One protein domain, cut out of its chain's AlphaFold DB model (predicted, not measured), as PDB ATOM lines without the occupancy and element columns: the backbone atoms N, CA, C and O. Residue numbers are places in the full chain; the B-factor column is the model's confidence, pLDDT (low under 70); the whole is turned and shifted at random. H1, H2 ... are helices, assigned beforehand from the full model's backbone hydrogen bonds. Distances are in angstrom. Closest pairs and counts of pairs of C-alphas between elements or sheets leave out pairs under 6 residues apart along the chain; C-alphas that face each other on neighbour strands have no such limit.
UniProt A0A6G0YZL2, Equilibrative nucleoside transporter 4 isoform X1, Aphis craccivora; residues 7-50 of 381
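What this domain is: This is residues 7 to 50 of the 381 residues of the protein "Equilibrative nucleoside transporter 4 isoform X1" of Aphis craccivora (UniProt A0A6G0YZL2). A long helix, H1, and a shorter one, H2, meet near their ends as a wide, open V, with a tight turn at the corner and nothing packed inside the angle. The printed part has 44 residues with two named helices, H1 then H2, and no named strand; the class is all helix. It is extended, with a radius of gyration of the C-alphas of 17.7 A, and spans 58 by 17 by 7 A.

How they stand to each other: H1, residues 7 to 33, and H2, residues 35 to 50, are close but not clearly touching: their closest C-alphas, those of Val 31 and Val 37, are 6.9 A apart. They run the same way at a steep tilt of 58 degrees. In H1 and H2 every O i to N i+4 pair is within hydrogen-bond range.

Where its parts are: H1 begins at C-alpha 7 (42.530, -38.812, -36.034) and is 38.9 A long from first to last C-alpha. H2 is 22.1 A long and ends at C-alpha 50 (49.115, -43.052, 21.753).

The domain as a whole: The C-alphas of Arg 7 and Lys 50, the two farthest apart, are 58.3 A apart. The printed part has no cut, and the link from H1 to H2 is tight. The pLDDT is under 70 at residue 44 and residues 46 to 50.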
ATOM      1  N   ARG A   7      41.346 -39.423 -36.671       81.62
ATOM      2  CA  ARG A   7      42.530 -38.812 -36.034       81.62
ATOM      3  C   ARG A   7      42.172 -37.693 -35.056       81.62
ATOM      4  O   ARG A   7      42.742 -37.628 -33.970       81.62
ATOM      5  N   ILE A   8      41.212 -36.845 -35.423       82.50
ATOM      6  CA  ILE A   8      40.744 -35.735 -34.582       82.50
ATOM      7  C   ILE A   8      39.965 -36.276 -33.380       82.50
ATOM      8  O   ILE A   8      40.135 -35.778 -32.267       82.50
ATOM      9  N   SER A   9      39.191 -37.348 -33.572       79.31
ATOM     10  CA  SER A   9      38.491 -38.026 -32.479       79.31
ATOM     11  C   SER A   9      39.463 -38.679 -31.489       79.31
ATOM     12  O   SER A   9      39.301 -38.518 -30.280       79.31
ATOM     13  N   THR A  10      40.502 -39.371 -31.971       86.12
ATOM     14  CA  THR A  10      41.527 -39.986 -31.112       86.12
ATOM     15  C   THR A  10      42.318 -38.932 -30.341       86.12
ATOM     16  O   THR A  10      42.485 -39.060 -29.131       86.12
ATOM     17  N   PHE A  11      42.757 -37.860 -31.008       89.06
ATOM     18  CA  PHE A  11      43.458 -36.758 -30.345       89.06
ATOM     19  C   PHE A  11      42.587 -36.102 -29.268       89.06
ATOM     20  O   PHE A  11      43.034 -35.925 -28.136       89.06
ATOM     21  N   SER A  12      41.316 -35.829 -29.580       83.94
ATOM     22  CA  SER A  12      40.366 -35.260 -28.618       83.94
ATOM     23  C   SER A  12      40.162 -36.171 -27.404       83.94
ATOM     24  O   SER A  12      40.123 -35.680 -26.280       83.94
ATOM     25  N   PHE A  13      40.096 -37.494 -27.597       85.31
ATOM     26  CA  PHE A  13      39.989 -38.454 -26.494       85.31
ATOM     27  C   PHE A  13      41.208 -38.412 -25.564       85.31
ATOM     28  O   PHE A  13      41.045 -38.359 -24.346       85.31
ATOM     29  N   PHE A  14      42.424 -38.375 -26.120       87.50
ATOM     30  CA  PHE A  14      43.644 -38.255 -25.318       87.50
ATOM     31  C   PHE A  14      43.698 -36.940 -24.543       87.50
ATOM     32  O   PHE A  14      44.025 -36.954 -23.360       87.50
ATOM     33  N   VAL A  15      43.334 -35.821 -25.175       90.94
ATOM     34  CA  VAL A  15      43.303 -34.507 -24.518       90.94
ATOM     35  C   VAL A  15      42.295 -34.498 -23.372       90.94
ATOM     36  O   VAL A  15      42.643 -34.115 -22.259       90.94
ATOM     37  N   ILE A  16      41.070 -34.975 -23.609       89.44
ATOM     38  CA  ILE A  16      40.034 -35.056 -22.571       89.44
ATOM     39  C   ILE A  16      40.489 -35.978 -21.434       89.44
ATOM     40  O   ILE A  16      40.371 -35.607 -20.271       89.44
ATOM     41  N   SER A  17      41.065 -37.142 -21.749       90.31
ATOM     42  CA  SER A  17      41.604 -38.064 -20.745       90.31
ATOM     43  C   SER A  17      42.688 -37.400 -19.889       90.31
ATOM     44  O   SER A  17      42.619 -37.461 -18.662       90.31
ATOM     45  N   HIS A  18      43.639 -36.696 -20.509       90.12
ATOM     46  CA  HIS A  18      44.703 -36.000 -19.789       90.12
ATOM     47  C   HIS A  18      44.158 -34.868 -18.908       90.12
ATOM     48  O   HIS A  18      44.576 -34.726 -17.762       90.12
ATOM     49  N   LEU A  19      43.179 -34.100 -19.398       92.62
ATOM     50  CA  LEU A  19      42.518 -33.047 -18.621       92.62
ATOM     51  C   LEU A  19      41.758 -33.606 -17.417       92.62
ATOM     52  O   LEU A  19      41.835 -33.034 -16.330       92.62
ATOM     53  N   VAL A  20      41.061 -34.733 -17.577       92.38
ATOM     54  CA  VAL A  20      40.364 -35.410 -16.472       92.38
ATOM     55  C   VAL A  20      41.365 -35.867 -15.410       92.38
ATOM     56  O   VAL A  20      41.146 -35.617 -14.225       92.38
ATOM     57  N   VAL A  21      42.494 -36.458 -15.817       92.31
ATOM     58  CA  VAL A  21      43.561 -36.867 -14.887       92.31
ATOM     59  C   VAL A  21      44.154 -35.657 -14.164       92.31
ATOM     60  O   VAL A  21      44.250 -35.672 -12.940       92.31
ATOM     61  N   MET A  22      44.486 -34.585 -14.888       91.56
ATOM     62  CA  MET A  22      45.028 -33.358 -14.295       91.56
ATOM     63  C   MET A  22      44.050 -32.731 -13.301       91.56
ATOM     64  O   MET A  22      44.443 -32.369 -12.195       91.56
ATOM     65  N   THR A  23      42.766 -32.672 -13.653       92.25
ATOM     66  CA  THR A  23      41.714 -32.167 -12.761       92.25
ATOM     67  C   THR A  23      41.596 -33.042 -11.516       92.25
ATOM     68  O   THR A  23      41.532 -32.520 -10.407       92.25
ATOM     69  N   SER A  24      41.647 -34.368 -11.665       88.25
ATOM     70  CA  SER A  24      41.653 -35.296 -10.532       88.25
ATOM     71  C   SER A  24      42.877 -35.107  -9.629       88.25
ATOM     72  O   SER A  24      42.741 -35.181  -8.410       88.25
ATOM     73  N   CYS A  25      44.061 -34.850 -10.192       92.06
ATOM     74  CA  CYS A  25      45.273 -34.567  -9.421       92.06
ATOM     75  C   CYS A  25      45.172 -33.244  -8.655       92.06
ATOM     76  O   CYS A  25      45.509 -33.199  -7.474       92.06
ATOM     77  N   VAL A  26      44.679 -32.185  -9.300       91.75
ATOM     78  CA  VAL A  26      44.467 -30.883  -8.652       91.75
ATOM     79  C   VAL A  26      43.434 -31.006  -7.534       91.75
ATOM     80  O   VAL A  26      43.685 -30.555  -6.421       91.75
ATOM     81  N   LEU A  27      42.308 -31.683  -7.781       87.31
ATOM     82  CA  LEU A  27      41.299 -31.948  -6.755       87.31
ATOM     83  C   LEU A  27      41.878 -32.738  -5.582       87.31
ATOM     84  O   LEU A  27      41.609 -32.400  -4.435       87.31
ATOM     85  N   PHE A  28      42.712 -33.746  -5.844       86.94
ATOM     86  CA  PHE A  28      43.387 -34.498  -4.789       86.94
ATOM     87  C   PHE A  28      44.303 -33.608  -3.938       86.94
ATOM     88  O   PHE A  28      44.261 -33.685  -2.713       86.94
ATOM     89  N   GLN A  29      45.081 -32.722  -4.565       85.56
ATOM     90  CA  GLN A  29      45.923 -31.761  -3.848       85.56
ATOM     91  C   GLN A  29      45.092 -30.773  -3.024       85.56
ATOM     92  O   GLN A  29      45.420 -30.520  -1.868       85.56
ATOM     93  N   ILE A  30      43.988 -30.264  -3.580       86.81
ATOM     94  CA  ILE A  30      43.061 -29.377  -2.866       86.81
ATOM     95  C   ILE A  30      42.476 -30.098  -1.647       86.81
ATOM     96  O   ILE A  30      42.511 -29.559  -0.543       86.81
ATOM     97  N   VAL A  31      42.009 -31.338  -1.819       85.62
ATOM     98  CA  VAL A  31      41.470 -32.162  -0.729       85.62
ATOM     99  C   VAL A  31      42.527 -32.396   0.349       85.62
ATOM    100  O   VAL A  31      42.228 -32.211   1.523       85.62
ATOM    101  N   GLN A  32      43.770 -32.718  -0.016       79.50
ATOM    102  CA  GLN A  32      44.860 -32.868   0.956       79.50
ATOM    103  C   GLN A  32      45.252 -31.556   1.644       79.50
ATOM    104  O   GLN A  32      45.684 -31.564   2.794       79.50
ATOM    105  N   SER A  33      45.102 -30.422   0.961       81.94
ATOM    106  CA  SER A  33      45.377 -29.106   1.536       81.94
ATOM    107  C   SER A  33      44.274 -28.613   2.479       81.94
ATOM    108  O   SER A  33      44.534 -27.699   3.264       81.94
ATOM    109  N   SER A  34      43.084 -29.226   2.437       88.62
ATOM    110  CA  SER A  34      41.942 -28.867   3.277       88.62
ATOM    111  C   SER A  34      42.232 -29.104   4.755       88.62
ATOM    112  O   SER A  34      42.722 -30.167   5.153       88.62
ATOM    113  N   ASP A  35      41.861 -28.129   5.581       81.69
ATOM    114  CA  ASP A  35      42.035 -28.177   7.034       81.69
ATOM    115  C   ASP A  35      41.286 -29.357   7.661       81.69
ATOM    116  O   ASP A  35      41.750 -29.936   8.639       81.69
ATOM    117  N   PHE A  36      40.187 -29.793   7.039       82.50
ATOM    118  CA  PHE A  36      39.460 -30.991   7.449       82.50
ATOM    119  C   PHE A  36      40.326 -32.256   7.339       82.50
ATOM    120  O   PHE A  36      40.394 -33.051   8.273       82.50
ATOM    121  N   VAL A  37      41.027 -32.440   6.218       82.12
ATOM    122  CA  VAL A  37      41.875 -33.623   6.007       82.12
ATOM    123  C   VAL A  37      43.107 -33.560   6.902       82.12
ATOM    124  O   VAL A  37      43.450 -34.557   7.534       82.12
ATOM    125  N   LYS A  38      43.722 -32.381   7.035       79.88
ATOM    126  CA  LYS A  38      44.842 -32.164   7.962       79.88
ATOM    127  C   LYS A  38      44.456 -32.464   9.409       79.88
ATOM    128  O   LYS A  38      45.222 -33.120  10.105       79.88
ATOM    129  N   PHE A  39      43.260 -32.060   9.839       83.00
ATOM    130  CA  PHE A  39      42.740 -32.353  11.174       83.00
ATOM    131  C   PHE A  39      42.621 -33.862  11.433       83.00
ATOM    132  O   PHE A  39      43.068 -34.348  12.471       83.00
ATOM    133  N   TYR A  40      42.077 -34.632  10.483       77.88
ATOM    134  CA  TYR A  40      41.962 -36.089  10.631       77.88
ATOM    135  C   TYR A  40      43.306 -36.819  10.526       77.88
ATOM    136  O   TYR A  40      43.512 -37.804  11.236       77.88
ATOM    137  N   ILE A  41      44.231 -36.340   9.689       80.19
ATOM    138  CA  ILE A  41      45.597 -36.878   9.625       80.19
ATOM    139  C   ILE A  41      46.318 -36.636  10.955       80.19
ATOM    140  O   ILE A  41      46.846 -37.588  11.522       80.19
ATOM    141  N   ALA A  42      46.255 -35.419  11.507       80.06
ATOM    142  CA  ALA A  42      46.835 -35.102  12.814       80.06
ATOM    143  C   ALA A  42      46.248 -35.992  13.925       80.06
ATOM    144  O   ALA A  42      46.981 -36.607  14.693       80.06
ATOM    145  N   ARG A  43      44.922 -36.182  13.937       75.69
ATOM    146  CA  ARG A  43      44.230 -37.082  14.875       75.69
ATOM    147  C   ARG A  43      44.667 -38.550  14.730       75.69
ATOM    148  O   ARG A  43      44.750 -39.266  15.730       75.69
ATOM    149  N   SER A  44      44.904 -39.014  13.501       67.50
ATOM    150  CA  SER A  44      45.406 -40.366  13.210       67.50
ATOM    151  C   SER A  44      46.840 -40.548  13.707       67.50
ATOM    152  O   SER A  44      47.146 -41.561  14.336       67.50
ATOM    153  N   GLU A  45      47.704 -39.552  13.498       72.88
ATOM    154  CA  GLU A  45      49.078 -39.557  14.004       72.88
ATOM    155  C   GLU A  45      49.128 -39.534  15.532       72.88
ATOM    156  O   GLU A  45      49.874 -40.314  16.124       72.88
ATOM    157  N   ASP A  46      48.287 -38.729  16.180       67.00
ATOM    158  CA  ASP A  46      48.165 -38.700  17.640       67.00
ATOM    159  C   ASP A  46      47.661 -40.037  18.195       67.00
ATOM    160  O   ASP A  46      48.119 -40.502  19.239       67.00
ATOM    161  N   SER A  47      46.758 -40.705  17.473       58.47
ATOM    162  CA  SER A  47      46.265 -42.036  17.844       58.47
ATOM    163  C   SER A  47      47.339 -43.115  17.664       58.47
ATOM    164  O   SER A  47      47.488 -43.969  18.533       58.47
ATOM    165  N   LYS A  48      48.143 -43.052  16.591       58.56
ATOM    166  CA  LYS A  48      49.302 -43.941  16.383       58.56
ATOM    167  C   LYS A  48      50.374 -43.740  17.451       58.56
ATOM    168  O   LYS A  48      50.896 -44.723  17.968       58.56
ATOM    169  N   LYS A  49      50.667 -42.490  17.824       58.31
ATOM    170  CA  LYS A  49      51.584 -42.172  18.929       58.31
ATOM    171  C   LYS A  49      51.051 -42.712  20.254       58.31
ATOM    172  O   LYS A  49      51.798 -43.346  20.982       58.31
ATOM    173  N   LYS A  50      49.755 -42.543  20.532       51.84
ATOM    174  CA  LYS A  50      49.115 -43.052  21.753       51.84
ATOM    175  C   LYS A  50      49.139 -44.582  21.855       51.84
ATOM    176  O   LYS A  50      49.368 -45.098  22.937       51.84
TER     177      LYS A  50